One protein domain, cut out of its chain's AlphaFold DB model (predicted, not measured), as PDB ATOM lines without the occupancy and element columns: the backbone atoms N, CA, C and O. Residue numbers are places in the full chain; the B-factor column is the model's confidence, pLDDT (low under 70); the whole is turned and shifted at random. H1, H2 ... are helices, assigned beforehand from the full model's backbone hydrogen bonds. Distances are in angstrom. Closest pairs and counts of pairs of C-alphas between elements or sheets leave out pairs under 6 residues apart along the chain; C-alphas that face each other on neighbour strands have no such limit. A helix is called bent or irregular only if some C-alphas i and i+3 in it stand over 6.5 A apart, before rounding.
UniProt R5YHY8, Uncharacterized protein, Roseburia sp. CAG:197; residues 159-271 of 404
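This is residues 159 to 271 of the 404 residues of an uncharacterized protein of Roseburia sp. CAG:197 (UniProt R5YHY8). Four helices, H2, H3, H4 and H5, run roughly side by side as a compact four-cornered group, with H2 and H4 at two sides of H5 and H3 across from it; H1 crosses H5 on the outer side. The printed part has 113 residues with five named helices, H1 to H5 in chain order, and no named strand; the class is all helix. It is compact, with a radius of gyration of the C-alphas of 12.6 A and spans of 31 by 31 by 26 A.

H1 is residues 159 to 169, 17.5 A long, from C-alpha 159 at (26.808, 57.030, 54.873); it is irregular, with C-alphas 159 and 162 7.3 A apart. H2 is residues 187 to 200, 20.0 A; H3 is residues 219 to 233, 20.8 A; H4 is residues 237 to 243, 10.2 A. H5, residues 255 to 269, is 21.6 A long and ends with C-alpha 269 at (20.362, 41.055, 41.575).

H1 touches the hub, H5, at a steep tilt of 62 degrees, closest at the C-alphas of Asn 163 and Ser 260, 5.0 A. H2 touches H5 at a shallow tilt of 29 degrees, the same way, closest at the C-alphas of Trp 197 and Tyr 266, 6.7 A. H2 and H3 only just touch, with 3 pairs of C-alphas within 8 A, the closest those of Ala 194 and Met 229, 7.5 A. H3 and H4 form a helical hairpin; H3 touches H4 with residues 226 to 230 alone, closest at the C-alphas of Lys 227 and Tyr 240, 6.2 A. H4 and H5 form another, closest at the C-alphas of Ala 243 and Gln 261, 4.3 A. H3 and H5 are apart. Every O i to N i+4 pair is within hydrogen-bond range in H2, H3 and H4; in H1 6 of 7 are, in H5 10 of 11.

The C-alphas farthest apart, of Lys 211 and Lys 271, are 33.8 A apart. The printed part has no cut. The links H1 to H2, H2 to H3 and H4 to H5 are long; H3 to H4 is tight. The mean pLDDT of the printed part is 90.4, with residues 209, 248 to 250 and 271 under 70.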
ATOM      1  N   GLY A 159      27.342  57.366  56.202       78.38
ATOM      2  CA  GLY A 159      26.808  57.030  54.873       78.38
ATOM      3  C   GLY A 159      26.782  55.530  54.533       78.38
ATOM      4  O   GLY A 159      26.095  55.128  53.601       78.38
ATOM      5  N   CYS A 160      27.494  54.683  55.284       86.31
ATOM      6  CA  CYS A 160      27.520  53.233  55.080       86.31
ATOM      7  C   CYS A 160      26.644  52.463  56.080       86.31
ATOM      8  O   CYS A 160      26.300  51.310  55.822       86.31
ATOM      9  N   MET A 161      26.278  53.061  57.220       89.38
ATOM     10  CA  MET A 161      25.667  52.344  58.348       89.38
ATOM     11  C   MET A 161      24.373  51.611  57.986       89.38
ATOM     12  O   MET A 161      24.212  50.444  58.348       89.38
ATOM     13  N   MET A 162      23.474  52.260  57.241       85.44
ATOM     14  CA  MET A 162      22.211  51.641  56.828       85.44
ATOM     15  C   MET A 162      22.454  50.432  55.918       85.44
ATOM     16  O   MET A 162      21.924  49.350  56.172       85.44
ATOM     17  N   ASN A 163      23.342  50.565  54.930       87.06
ATOM     18  CA  ASN A 163      23.705  49.452  54.055       87.06
ATOM     19  C   ASN A 163      24.381  48.319  54.831       87.06
ATOM     20  O   ASN A 163      24.102  47.161  54.558       87.06
ATOM     21  N   ILE A 164      25.204  48.607  55.843       93.00
ATOM     22  CA  ILE A 164      25.798  47.569  56.703       93.00
ATOM     23  C   ILE A 164      24.718  46.847  57.523       93.00
ATOM     24  O   ILE A 164      24.752  45.617  57.634       93.00
ATOM     25  N   LYS A 165      23.748  47.582  58.088       91.38
ATOM     26  CA  LYS A 165      22.604  47.008  58.818       91.38
ATOM     27  C   LYS A 165      21.802  46.064  57.923       91.38
ATOM     28  O   LYS A 165      21.536  44.925  58.315       91.38
ATOM     29  N   LEU A 166      21.513  46.484  56.695       89.25
ATOM     30  CA  LEU A 166      20.794  45.673  55.717       89.25
ATOM     31  C   LEU A 166      21.638  44.501  55.184       89.25
ATOM     32  O   LEU A 166      21.139  43.381  55.099       89.25
ATOM     33  N   ALA A 167      22.937  44.692  54.947       92.38
ATOM     34  CA  ALA A 167      23.874  43.636  54.555       92.38
ATOM     35  C   ALA A 167      23.949  42.517  55.600       92.38
ATOM     36  O   ALA A 167      23.996  41.334  55.263       92.38
ATOM     37  N   LYS A 168      23.945  42.880  56.890       94.88
ATOM     38  CA  LYS A 168      23.874  41.922  57.999       94.88
ATOM     39  C   LYS A 168      22.564  41.135  57.969       94.88
ATOM     40  O   LYS A 168      22.612  39.911  58.070       94.88
ATOM     41  N   LYS A 169      21.421  41.802  57.766       91.75
ATOM     42  CA  LYS A 169      20.104  41.148  57.624       91.75
ATOM     43  C   LYS A 169      20.070  40.187  56.426       91.75
ATOM     44  O   LYS A 169      19.583  39.069  56.558       91.75
ATOM     45  N   ALA A 170      20.671  40.582  55.303       91.44
ATOM     46  CA  ALA A 170      20.806  39.783  54.082       91.44
ATOM     47  C   ALA A 170      21.915  38.710  54.145       91.44
ATOM     48  O   ALA A 170      22.177  38.034  53.154       91.44
ATOM     49  N   LYS A 171      22.579  38.528  55.299       96.19
ATOM     50  CA  LYS A 171      23.656  37.540  55.507       96.19
ATOM     51  C   LYS A 171      24.859  37.711  54.559       96.19
ATOM     52  O   LYS A 171      25.562  36.748  54.263       96.19
ATOM     53  N   LEU A 172      25.142  38.946  54.136       96.12
ATOM     54  CA  LEU A 172      26.300  39.318  53.306       96.12
ATOM     55  C   LEU A 172      27.571  39.600  54.125       96.12
ATOM     56  O   LEU A 172      28.623  39.914  53.573       96.12
ATOM     57  N   THR A 173      27.481  39.526  55.452       97.19
ATOM     58  CA  THR A 173      28.574  39.851  56.375       97.19
ATOM     59  C   THR A 173      28.856  38.696  57.334       97.19
ATOM     60  O   THR A 173      28.152  37.688  57.366       97.19
ATOM     61  N   TYR A 174      29.918  38.833  58.123       96.00
ATOM     62  CA  TYR A 174      30.294  37.899  59.181       96.00
ATOM     63  C   TYR A 174      30.826  38.671  60.394       96.00
ATOM     64  O   TYR A 174      31.307  39.793  60.260       96.00
ATOM     65  N   SER A 175      30.784  38.080  61.587       91.25
ATOM     66  CA  SER A 175      31.131  38.771  62.846       91.25
ATOM     67  C   SER A 175      32.492  39.487  62.813       91.25
ATOM     68  O   SER A 175      32.631  40.588  63.333       91.25
ATOM     69  N   GLY A 176      33.491  38.893  62.155       92.81
ATOM     70  CA  GLY A 176      34.836  39.459  62.035       92.81
ATOM     71  C   GLY A 176      34.953  40.752  61.213       92.81
ATOM     72  O   GLY A 176      35.858  41.532  61.510       92.81
ATOM     73  N   ILE A 177      34.075  40.988  60.224       95.56
ATOM     74  CA  ILE A 177      34.115  42.194  59.365       95.56
ATOM     75  C   ILE A 177      33.310  43.363  59.951       95.56
ATOM     76  O   ILE A 177      33.535  44.508  59.581       95.56
ATOM     77  N   LEU A 178      32.402  43.096  60.896       96.50
ATOM     78  CA  LEU A 178      31.544  44.099  61.544       96.50
ATOM     79  C   LEU A 178      32.266  44.823  62.696       96.50
ATOM     80  O   LEU A 178      31.782  44.846  63.825       96.50
ATOM     81  N   LYS A 179      33.480  45.315  62.424       94.44
ATOM     82  CA  LYS A 179      34.330  46.082  63.347       94.44
ATOM     83  C   LYS A 179      35.527  46.687  62.616       94.44
ATOM     84  O   LYS A 179      35.972  46.142  61.600       94.44
ATOM     85  N   ASN A 180      36.130  47.713  63.221       94.31
ATOM     86  CA  ASN A 180      37.300  48.424  62.685       94.31
ATOM     87  C   ASN A 180      37.049  48.864  61.236       94.31
ATOM     88  O   ASN A 180      37.757  48.451  60.317       94.31
ATOM     89  N   TYR A 181      35.942  49.573  61.038       95.62
ATOM     90  CA  TYR A 181      35.383  49.875  59.725       95.62
ATOM     91  C   TYR A 181      36.310  50.725  58.844       95.62
ATOM     92  O   TYR A 181      36.324  50.538  57.631       95.62
ATOM     93  N   ASP A 182      37.141  51.554  59.469       92.75
ATOM     94  CA  ASP A 182      38.175  52.417  58.891       92.75
ATOM     95  C   ASP A 182      39.412  51.661  58.360       92.75
ATOM     96  O   ASP A 182      40.240  52.211  57.617       92.75
ATOM     97  N   LYS A 183      39.570  50.383  58.732       94.62
ATOM     98  CA  LYS A 183      40.664  49.555  58.219       94.62
ATOM     99  C   LYS A 183      40.474  49.266  56.738       94.62
ATOM    100  O   LYS A 183      39.358  49.065  56.261       94.62
ATOM    101  N   GLY A 184      41.599  49.188  56.031       95.44
ATOM    102  CA  GLY A 184      41.624  48.750  54.644       95.44
ATOM    103  C   GLY A 184      41.131  47.311  54.515       95.44
ATOM    104  O   GLY A 184      41.514  46.438  55.297       95.44
ATOM    105  N   LEU A 185      40.273  47.080  53.528       96.50
ATOM    106  CA  LEU A 185      39.804  45.772  53.124       96.50
ATOM    107  C   LEU A 185      40.986  44.986  52.569       96.50
ATOM    108  O   LEU A 185      41.727  45.468  51.714       96.50
ATOM    109  N   THR A 186      41.150  43.760  53.039       96.00
ATOM    110  CA  THR A 186      42.142  42.843  52.483       96.00
ATOM    111  C   THR A 186      41.574  42.023  51.331       96.00
ATOM    112  O   THR A 186      40.368  41.787  51.243       96.00
ATOM    113  N   GLU A 187      42.451  41.503  50.478       95.12
ATOM    114  CA  GLU A 187      42.072  40.593  49.391       95.12
ATOM    115  C   GLU A 187      41.286  39.377  49.927       95.12
ATOM    116  O   GLU A 187      40.241  38.998  49.396       95.12
ATOM    117  N   LYS A 188      41.728  38.803  51.056       94.75
ATOM    118  CA  LYS A 188      41.032  37.707  51.752       94.75
ATOM    119  C   LYS A 188      39.614  38.082  52.175       94.75
ATOM    120  O   LYS A 188      38.694  37.271  52.045       94.75
ATOM    121  N   GLU A 189      39.429  39.289  52.694       96.50
ATOM    122  CA  GLU A 189      38.114  39.780  53.096       96.50
ATOM    123  C   GLU A 189      37.214  40.022  51.890       96.50
ATOM    124  O   GLU A 189      36.047  39.632  51.947       96.50
ATOM    125  N   PHE A 190      37.755  40.560  50.792       96.94
ATOM    126  CA  PHE A 190      37.033  40.701  49.530       96.94
ATOM    127  C   PHE A 190      36.469  39.355  49.064       96.94
ATOM    128  O   PHE A 190      35.264  39.231  48.857       96.94
ATOM    129  N   TYR A 191      37.309  38.317  48.957       95.88
ATOM    130  CA  TYR A 191      36.854  36.991  48.522       95.88
ATOM    131  C   TYR A 191      35.793  36.401  49.456       95.88
ATOM    132  O   TYR A 191      34.864  35.740  48.996       95.88
ATOM    133  N   LYS A 192      35.896  36.655  50.765       95.38
ATOM    134  CA  LYS A 192      34.898  36.192  51.730       95.38
ATOM    135  C   LYS A 192      33.559  36.918  51.571       95.38
ATOM    136  O   LYS A 192      32.524  36.257  51.612       95.38
ATOM    137  N   LEU A 193      33.567  38.236  51.363       97.44
ATOM    138  CA  LEU A 193      32.355  39.008  51.062       97.44
ATOM    139  C   LEU A 193      31.737  38.570  49.726       97.44
ATOM    140  O   LEU A 193      30.539  38.314  49.667       97.44
ATOM    141  N   ALA A 194      32.556  38.372  48.690       97.00
ATOM    142  CA  ALA A 194      32.112  37.879  47.389       97.00
ATOM    143  C   ALA A 194      31.465  36.489  47.473       97.00
ATOM    144  O   ALA A 194      30.418  36.256  46.875       97.00
ATOM    145  N   ALA A 195      32.036  35.570  48.256       95.38
ATOM    146  CA  ALA A 195      31.449  34.250  48.468       95.38
ATOM    147  C   ALA A 195      30.081  34.323  49.171       95.38
ATOM    148  O   ALA A 195      29.147  33.625  48.767       95.38
ATOM    149  N   LEU A 196      29.943  35.182  50.191       96.88
ATOM    150  CA  LEU A 196      28.661  35.430  50.862       96.88
ATOM    151  C   LEU A 196      27.637  36.043  49.902       96.88
ATOM    152  O   LEU A 196      26.487  35.609  49.880       96.88
ATOM    153  N   TRP A 197      28.067  36.985  49.064       96.81
ATOM    154  CA  TRP A 197      27.234  37.593  48.035       96.81
ATOM    155  C   TRP A 197      26.739  36.576  47.003       96.81
ATOM    156  O   TRP A 197      25.538  36.511  46.741       96.81
ATOM    157  N   CYS A 198      27.619  35.721  46.469       95.62
ATOM    158  CA  CYS A 198      27.225  34.653  45.544       95.62
ATOM    159  C   CYS A 198      26.191  33.718  46.180       95.62
ATOM    160  O   CYS A 198      25.189  33.390  45.551       95.62
ATOM    161  N   LYS A 199      26.406  33.332  47.445       95.00
ATOM    162  CA  LYS A 199      25.470  32.483  48.191       95.00
ATOM    163  C   LYS A 199      24.104  33.152  48.358       95.00
ATOM    164  O   LYS A 199      23.091  32.510  48.109       95.00
ATOM    165  N   ALA A 200      24.074  34.418  48.768       94.12
ATOM    166  CA  ALA A 200      22.830  35.148  49.010       94.12
ATOM    167  C   ALA A 200      22.038  35.422  47.720       94.12
ATOM    168  O   ALA A 200      20.816  35.478  47.752       94.12
ATOM    169  N   THR A 201      22.723  35.560  46.584       92.50
ATOM    170  CA  THR A 201      22.108  35.827  45.272       92.50
ATOM    171  C   THR A 201      21.810  34.571  44.446       92.50
ATOM    172  O   THR A 201      21.325  34.685  43.321       92.50
ATOM    173  N   GLY A 202      22.150  33.375  44.941       92.31
ATOM    174  CA  GLY A 202      22.041  32.127  44.175       92.31
ATOM    175  C   GLY A 202      22.975  32.054  42.956       92.31
ATOM    176  O   GLY A 202      22.766  31.245  42.053       92.31
ATOM    177  N   LYS A 203      24.004  32.908  42.889       90.44
ATOM    178  CA  LYS A 203      24.978  32.935  41.789       90.44
ATOM    179  C   LYS A 203      26.089  31.907  42.014       90.44
ATOM    180  O   LYS A 203      26.392  31.517  43.142       90.44
ATOM    181  N   LYS A 204      26.755  31.505  40.922       88.50
ATOM    182  CA  LYS A 204      27.920  30.603  40.974       88.50
ATOM    183  C   LYS A 204      28.972  31.132  41.949       88.50
ATOM    184  O   LYS A 204      29.263  32.323  41.956       88.50
ATOM    185  N   THR A 205      29.573  30.244  42.734       85.12
ATOM    186  CA  THR A 205      30.569  30.625  43.737       85.12
ATOM    187  C   THR A 205      31.768  31.327  43.100       85.12
ATOM    188  O   THR A 205      32.391  30.826  42.159       85.12
ATOM    189  N   PHE A 206      32.126  32.484  43.652       87.44
ATOM    190  CA  PHE A 206      33.372  33.167  43.342       87.44
ATOM    191  C   PHE A 206      34.420  32.835  44.406       87.44
ATOM    192  O   PHE A 206      34.309  33.240  45.559       87.44
ATOM    193  N   ALA A 207      35.440  32.082  44.005       82.88
ATOM    194  CA  ALA A 207      36.573  31.716  44.843       82.88
ATOM    195  C   ALA A 207      37.884  32.008  44.107       82.88
ATOM    196  O   ALA A 207      37.934  31.972  42.869       82.88
ATOM    197  N   SER A 208      38.936  32.289  44.876       76.81
ATOM    198  CA  SER A 208      40.295  32.388  44.350       76.81
ATOM    199  C   SER A 208      40.817  31.004  43.971       76.81
ATOM    200  O   SER A 208      40.637  30.050  44.723       76.81
ATOM    201  N   SER A 209      41.503  30.907  42.833       68.00
ATOM    202  CA  SER A 209      42.260  29.713  42.433       68.00
ATOM    203  C   SER A 209      43.671  29.664  43.032       68.00
ATOM    204  O   SER A 209      44.360  28.661  42.890       68.00
ATOM    205  N   LYS A 210      44.120  30.742  43.692       76.38
ATOM    206  CA  LYS A 210      45.449  30.868  44.309       76.38
ATOM    207  C   LYS A 210      45.339  31.187  45.798       76.38
ATOM    208  O   LYS A 210      44.314  31.694  46.263       76.38
ATOM    209  N   LYS A 211      46.424  30.939  46.539       78.19
ATOM    210  CA  LYS A 211      46.553  31.345  47.944       78.19
ATOM    211  C   LYS A 211      46.347  32.859  48.048       78.19
ATOM    212  O   LYS A 211      47.136  33.631  47.513       78.19
ATOM    213  N   VAL A 212      45.264  33.257  48.706       79.62
ATOM    214  CA  VAL A 212      44.877  34.664  48.850       79.62
ATOM    215  C   VAL A 212      45.752  35.327  49.903       79.62
ATOM    216  O   VAL A 212      45.983  34.751  50.971       79.62
ATOM    217  N   THR A 213      46.232  36.534  49.618       77.62
ATOM    218  CA  THR A 213      47.061  37.278  50.565       77.62
ATOM    219  C   THR A 213      46.197  38.052  51.565       77.62
ATOM    220  O   THR A 213      45.045  38.388  51.302       77.62
ATOM    221  N   ASN A 214      46.739  38.347  52.749       86.12
ATOM    222  CA  ASN A 214      46.076  39.227  53.719       86.12
ATOM    223  C   ASN A 214      46.472  40.701  53.514       86.12
ATOM    224  O   ASN A 214      46.515  41.470  54.472       86.12
ATOM    225  N   LYS A 215      46.838  41.077  52.282       91.56
ATOM    226  CA  LYS A 215      47.236  42.442  51.937       91.56
ATOM    227  C   LYS A 215      46.001  43.308  51.731       91.56
ATOM    228  O   LYS A 215      45.009  42.837  51.171       91.56
ATOM    229  N   VAL A 216      46.078  44.553  52.198       94.69
ATOM    230  CA  VAL A 216      45.087  45.596  51.905       94.69
ATOM    231  C   VAL A 216      45.084  45.859  50.402       94.69
ATOM    232  O   VAL A 216      46.153  45.870  49.792       94.69
ATOM    233  N   ILE A 217      43.896  46.027  49.822       94.69
ATOM    234  CA  ILE A 217      43.734  46.289  48.391       94.69
ATOM    235  C   ILE A 217      43.408  47.757  48.114       94.69
ATOM    236  O   ILE A 217      42.656  48.392  48.860       94.69
ATOM    237  N   THR A 218      43.953  48.273  47.013       94.88
ATOM    238  CA  THR A 218      43.627  49.610  46.494       94.88
ATOM    239  C   THR A 218      42.245  49.617  45.820       94.88
ATOM    240  O   THR A 218      41.709  48.546  45.493       94.88
ATOM    241  N   PRO A 219      41.653  50.798  45.566       95.31
ATOM    242  CA  PRO A 219      40.426  50.924  44.777       95.31
ATOM    243  C   PRO A 219      40.478  50.239  43.402       95.31
ATOM    244  O   PRO A 219      39.534  49.543  43.022       95.31
ATOM    245  N   GLU A 220      41.587  50.348  42.664       95.12
ATOM    246  CA  GLU A 220      41.753  49.695  41.358       95.12
ATOM    247  C   GLU A 220      41.769  48.175  41.485       95.12
ATOM    248  O   GLU A 220      41.118  47.472  40.708       95.12
ATOM    249  N   GLN A 221      42.491  47.655  42.480       95.06
ATOM    250  CA  GLN A 221      42.551  46.219  42.745       95.06
ATOM    251  C   GLN A 221      41.174  45.676  43.137       95.06
ATOM    252  O   GLN A 221      40.754  44.635  42.624       95.06
ATOM    253  N   TYR A 222      40.442  46.401  43.988       96.50
ATOM    254  CA  TYR A 222      39.058  46.090  44.331       96.50
ATOM    255  C   TYR A 222      38.168  46.054  43.080       96.50
ATOM    256  O   TYR A 222      37.497  45.049  42.840       96.50
ATOM    257  N   ASN A 223      38.198  47.095  42.242       96.56
ATOM    258  CA  ASN A 223      37.370  47.177  41.036       96.56
ATOM    259  C   ASN A 223      37.730  46.073  40.024       96.56
ATOM    260  O   ASN A 223      36.843  45.471  39.413       96.56
ATOM    261  N   ALA A 224      39.011  45.723  39.887       95.81
ATOM    262  CA  ALA A 224      39.451  44.613  39.045       95.81
ATOM    263  C   ALA A 224      38.934  43.253  39.551       95.81
ATOM    264  O   ALA A 224      38.484  42.421  38.755       95.81
ATOM    265  N   LEU A 225      38.969  43.013  40.867       96.00
ATOM    266  CA  LEU A 225      38.412  41.802  41.480       96.00
ATOM    267  C   LEU A 225      36.884  41.749  41.346       96.00
ATOM    268  O   LEU A 225      36.340  40.702  40.989       96.00
ATOM    269  N   LEU A 226      36.202  42.877  41.550       97.31
ATOM    270  CA  LEU A 226      34.760  43.012  41.354       97.31
ATOM    271  C   LEU A 226      34.364  42.697  39.909       97.31
ATOM    272  O   LEU A 226      33.460  41.894  39.683       97.31
ATOM    273  N   LYS A 227      35.079  43.243  38.919       97.00
ATOM    274  CA  LYS A 227      34.838  42.960  37.496       97.00
ATOM    275  C   LYS A 227      34.997  41.469  37.178       97.00
ATOM    276  O   LYS A 227      34.149  40.886  36.502       97.00
ATOM    277  N   LYS A 228      36.035  40.815  37.718       95.31
ATOM    278  CA  LYS A 228      36.224  39.355  37.592       95.31
ATOM    279  C   LYS A 228      35.056  38.575  38.202       95.31
ATOM    280  O   LYS A 228      34.581  37.621  37.584       95.31
ATOM    281  N   MET A 229      34.588  38.976  39.387       95.50
ATOM    282  CA  MET A 229      33.431  38.367  40.048       95.50
ATOM    283  C   MET A 229      32.171  38.491  39.191       95.50
ATOM    284  O   MET A 229      31.519  37.483  38.916       95.50
ATOM    285  N   VAL A 230      31.851  39.699  38.727       94.50
ATOM    286  CA  VAL A 230      30.662  39.983  37.908       94.50
ATOM    287  C   VAL A 230      30.665  39.167  36.613       94.50
ATOM    288  O   VAL A 230      29.658  38.540  36.283       94.50
ATOM    289  N   ASN A 231      31.809  39.086  35.928       93.88
ATOM    290  CA  ASN A 231      31.944  38.305  34.697       93.88
ATOM    291  C   ASN A 231      31.762  36.801  34.950       93.88
ATOM    292  O   ASN A 231      30.984  36.142  34.261       93.88
ATOM    293  N   LYS A 232      32.428  36.250  35.974       93.19
ATOM    294  CA  LYS A 232      32.352  34.814  36.301       93.19
ATOM    295  C   LYS A 232      30.953  34.383  36.746       93.19
ATOM    296  O   LYS A 232      30.532  33.260  36.474       93.19
ATOM    297  N   THR A 233      30.232  35.269  37.424       92.56
ATOM    298  CA  THR A 233      28.869  35.020  37.918       92.56
ATOM    299  C   THR A 233      27.781  35.353  36.898       92.56
ATOM    300  O   THR A 233      26.617  35.044  37.153       92.56
ATOM    301  N   LYS A 234      28.139  35.955  35.751       91.12
ATOM    302  CA  LYS A 234      27.200  36.507  34.761       91.12
ATOM    303  C   LYS A 234      26.162  37.430  35.420       91.12
ATOM    304  O   LYS A 234      24.965  37.329  35.160       91.12
ATOM    305  N   ALA A 235      26.615  38.289  36.334       88.00
ATOM    306  CA  ALA A 235      25.733  39.151  37.123       88.00
ATOM    307  C   ALA A 235      25.293  40.432  36.387       88.00
ATOM    308  O   ALA A 235      24.343  41.077  36.817       88.00
ATOM    309  N   GLY A 236      25.937  40.766  35.264       87.19
ATOM    310  CA  GLY A 236      25.611  41.935  34.444       87.19
ATOM    311  C   GLY A 236      26.354  43.209  34.863       87.19
ATOM    312  O   GLY A 236      26.807  43.351  35.998       87.19
ATOM    313  N   ASN A 237      26.493  44.147  33.924       88.12
ATOM    314  CA  ASN A 237      27.305  45.357  34.104       88.12
ATOM    315  C   ASN A 237      26.753  46.308  35.184       88.12
ATOM    316  O   ASN A 237      27.521  46.985  35.862       88.12
ATOM    317  N   THR A 238      25.437  46.320  35.403       84.75
ATOM    318  CA  THR A 238      24.796  47.135  36.448       84.75
ATOM    319  C   THR A 238      25.311  46.779  37.844       84.75
ATOM    320  O   THR A 238      25.540  47.671  38.650       84.75
ATOM    321  N   VAL A 239      25.595  45.497  38.116       89.50
ATOM    322  CA  VAL A 239      26.186  45.052  39.394       89.50
ATOM    323  C   VAL A 239      27.582  45.634  39.591       89.50
ATOM    324  O   VAL A 239      27.921  46.066  40.690       89.50
ATOM    325  N   TYR A 240      28.384  45.671  38.525       92.31
ATOM    326  CA  TYR A 240      29.711  46.277  38.570       92.31
ATOM    327  C   TYR A 240      29.620  47.775  38.878       92.31
ATOM    328  O   TYR A 240      30.256  48.229  39.824       92.31
ATOM    329  N   LYS A 241      28.770  48.517  38.154       87.69
ATOM    330  CA  LYS A 241      28.544  49.955  38.383       87.69
ATOM    331  C   LYS A 241      28.033  50.250  39.800       87.69
ATOM    332  O   LYS A 241      28.473  51.205  40.432       87.69
ATOM    333  N   ALA A 242      27.141  49.407  40.321       84.88
ATOM    334  CA  ALA A 242      26.555  49.557  41.654       84.88
ATOM    335  C   ALA A 242      27.568  49.434  42.793       84.88
ATOM    336  O   ALA A 242      27.394  50.071  43.827       84.88
ATOM    337  N   ALA A 243      28.579  48.582  42.626       91.62
ATOM    338  CA  ALA A 243      29.509  48.220  43.692       91.62
ATOM    339  C   ALA A 243      30.934  48.734  43.477       91.62
ATOM    340  O   ALA A 243      31.780  48.550  44.355       91.62
ATOM    341  N   SER A 244      31.222  49.342  42.326       92.25
ATOM    342  CA  SER A 244      32.514  49.961  42.058       92.25
ATOM    343  C   SER A 244      32.756  51.145  42.991       92.25
ATOM    344  O   SER A 244      31.830  51.883  43.331       92.25
ATOM    345  N   VAL A 245      34.012  51.338  43.380       90.75
ATOM    346  CA  VAL A 245      34.456  52.482  44.187       90.75
ATOM    347  C   VAL A 245      35.233  53.473  43.324       90.75
ATOM    348  O   VAL A 245      35.861  53.080  42.340       90.75
ATOM    349  N   GLY A 246      35.193  54.758  43.683       85.62
ATOM    350  CA  GLY A 246      36.018  55.778  43.032       85.62
ATOM    351  C   GLY A 246      37.513  55.540  43.273       85.62
ATOM    352  O   GLY A 246      37.895  55.026  44.319       85.62
ATOM    353  N   THR A 247      38.342  55.933  42.308       82.12
ATOM    354  CA  THR A 247      39.812  55.776  42.315       82.12
ATOM    355  C   THR A 247      40.521  57.126  42.473       82.12
ATOM    356  O   THR A 247      41.598  57.347  41.937       82.12
ATOM    357  N   TRP A 248      39.855  58.096  43.105       68.00
ATOM    358  CA  TRP A 248      40.418  59.434  43.323       68.00
ATOM    359  C   TRP A 248      41.298  59.483  44.580       68.00
ATOM    360  O   TRP A 248      42.200  60.307  44.661       68.00
ATOM    361  N   ASP A 249      41.039  58.587  45.535       62.91
ATOM    362  CA  ASP A 249      41.793  58.415  46.776       62.91
ATOM    363  C   ASP A 249      42.346  56.981  46.806       62.91
ATOM    364  O   ASP A 249      41.641  56.022  47.135       62.91
ATOM    365  N   ASN A 250      43.582  56.821  46.329       67.19
ATOM    366  CA  ASN A 250      44.170  55.527  45.964       67.19
ATOM    367  C   ASN A 250      44.757  54.728  47.132       67.19
ATOM    368  O   ASN A 250      45.380  53.688  46.911       67.19
ATOM    369  N   GLU A 251      44.555  55.163  48.375       81.12
ATOM    370  CA  GLU A 251      45.197  54.516  49.518       81.12
ATOM    371  C   GLU A 251      44.605  53.139  49.841       81.12
ATOM    372  O   GLU A 251      45.340  52.164  50.022       81.12
ATOM    373  N   LYS A 252      43.275  53.036  49.954       90.44
ATOM    374  CA  LYS A 252      42.594  51.797  50.370       90.44
ATOM    375  C   LYS A 252      41.085  51.868  50.171       90.44
ATOM    376  O   LYS A 252      40.469  52.917  50.312       90.44
ATOM    377  N   VAL A 253      40.462  50.706  49.995       94.00
ATOM    378  CA  VAL A 253      39.012  50.554  50.209       94.00
ATOM    379  C   VAL A 253      38.767  50.213  51.672       94.00
ATOM    380  O   VAL A 253      39.278  49.203  52.145       94.00
ATOM    381  N   THR A 254      38.000  51.011  52.410       95.12
ATOM    382  CA  THR A 254      37.655  50.705  53.809       95.12
ATOM    383  C   THR A 254      36.630  49.570  53.910       95.12
ATOM    384  O   THR A 254      35.873  49.290  52.974       95.12
ATOM    385  N   ARG A 255      36.594  48.875  55.053       96.88
ATOM    386  CA  ARG A 255      35.675  47.741  55.264       96.88
ATOM    387  C   ARG A 255      34.205  48.146  55.212       96.88
ATOM    388  O   ARG A 255      33.407  47.397  54.653       96.88
ATOM    389  N   ASP A 256      33.835  49.288  55.790       95.06
ATOM    390  CA  ASP A 256      32.458  49.801  55.711       95.06
ATOM    391  C   ASP A 256      32.020  50.078  54.272       95.06
ATOM    392  O   ASP A 256      30.944  49.629  53.872       95.06
ATOM    393  N   SER A 257      32.878  50.737  53.491       93.38
ATOM    394  CA  SER A 257      32.661  51.003  52.073       93.38
ATOM    395  C   SER A 257      32.457  49.693  51.318       93.38
ATOM    396  O   SER A 257      31.426  49.510  50.677       93.38
ATOM    397  N   ALA A 258      33.350  48.717  51.491       96.50
ATOM    398  CA  ALA A 258      33.226  47.418  50.840       96.50
ATOM    399  C   ALA A 258      31.908  46.699  51.175       96.50
ATOM    400  O   ALA A 258      31.209  46.247  50.271       96.50
ATOM    401  N   ILE A 259      31.529  46.615  52.458       96.81
ATOM    402  CA  ILE A 259      30.252  46.000  52.868       96.81
ATOM    403  C   ILE A 259      29.072  46.728  52.212       96.81
ATOM    404  O   ILE A 259      28.163  46.080  51.690       96.81
ATOM    405  N   SER A 260      29.101  48.062  52.228       91.88
ATOM    406  CA  SER A 260      28.076  48.907  51.615       91.88
ATOM    407  C   SER A 260      27.941  48.625  50.116       91.88
ATOM    408  O   SER A 260      26.833  48.400  49.627       91.88
ATOM    409  N   GLN A 261      29.060  48.527  49.393       92.69
ATOM    410  CA  GLN A 261      29.065  48.222  47.964       92.69
ATOM    411  C   GLN A 261      28.568  46.805  47.650       92.69
ATOM    412  O   GLN A 261      27.776  46.623  46.725       92.69
ATOM    413  N   PHE A 262      28.955  45.793  48.434       95.38
ATOM    414  CA  PHE A 262      28.430  44.433  48.261       95.38
ATOM    415  C   PHE A 262      26.914  44.362  48.486       95.38
ATOM    416  O   PHE A 262      26.231  43.608  47.791       95.38
ATOM    417  N   TYR A 263      26.369  45.160  49.409       92.12
ATOM    418  CA  TYR A 263      24.920  45.279  49.565       92.12
ATOM    419  C   TYR A 263      24.259  45.940  48.350       92.12
ATOM    420  O   TYR A 263      23.283  45.400  47.835       92.12
ATOM    421  N   ARG A 264      24.827  47.027  47.813       87.56
ATOM    422  CA  ARG A 264      24.318  47.662  46.578       87.56
ATOM    423  C   ARG A 264      24.302  46.683  45.402       87.56
ATOM    424  O   ARG A 264      23.299  46.579  44.706       87.56
ATOM    425  N   ALA A 265      25.366  45.897  45.219       90.50
ATOM    426  CA  ALA A 265      25.399  44.821  44.222       90.50
ATOM    427  C   ALA A 265      24.321  43.750  44.454       90.50
ATOM    428  O   ALA A 265      23.778  43.206  43.495       90.50
ATOM    429  N   TYR A 266      24.040  43.402  45.714       90.38
ATOM    430  CA  TYR A 266      23.004  42.426  46.063       90.38
ATOM    431  C   TYR A 266      21.617  42.930  45.658       90.38
ATOM    432  O   TYR A 266      20.891  42.196  44.990       90.38
ATOM    433  N   GLN A 267      21.311  44.197  45.952       84.25
ATOM    434  CA  GLN A 267      20.040  44.829  45.592       84.25
ATOM    435  C   GLN A 267      19.763  44.786  44.081       84.25
ATOM    436  O   GLN A 267      18.643  44.461  43.685       84.25
ATOM    437  N   VAL A 268      20.789  44.994  43.235       83.06
ATOM    438  CA  VAL A 268      20.651  44.871  41.765       83.06
ATOM    439  C   VAL A 268      20.122  43.491  41.379       83.06
ATOM    440  O   VAL A 268      19.244  43.370  40.529       83.06
ATOM    441  N   VAL A 269      20.675  42.432  41.975       85.69
ATOM    442  CA  VAL A 269      20.362  41.055  41.575       85.69
ATOM    443  C   VAL A 269      19.025  40.596  42.130       85.69
ATOM    444  O   VAL A 269      18.293  39.892  41.437       85.69
ATOM    445  N   THR A 270      18.686  40.997  43.354       79.88
ATOM    446  CA  THR A 270      17.401  40.647  43.965       79.88
ATOM    447  C   THR A 270      16.249  41.519  43.483       79.88
ATOM    448  O   THR A 270      15.149  41.378  44.007       79.88
ATOM    449  N   LYS A 271      16.487  42.392  42.488       65.94
ATOM    450  CA  LYS A 271      15.505  43.343  41.949       65.94
ATOM    451  C   LYS A 271      14.866  44.200  43.041       65.94
ATOM    452  O   LYS A 271      13.713  44.600  42.947       65.94
TER     453      LYS A 271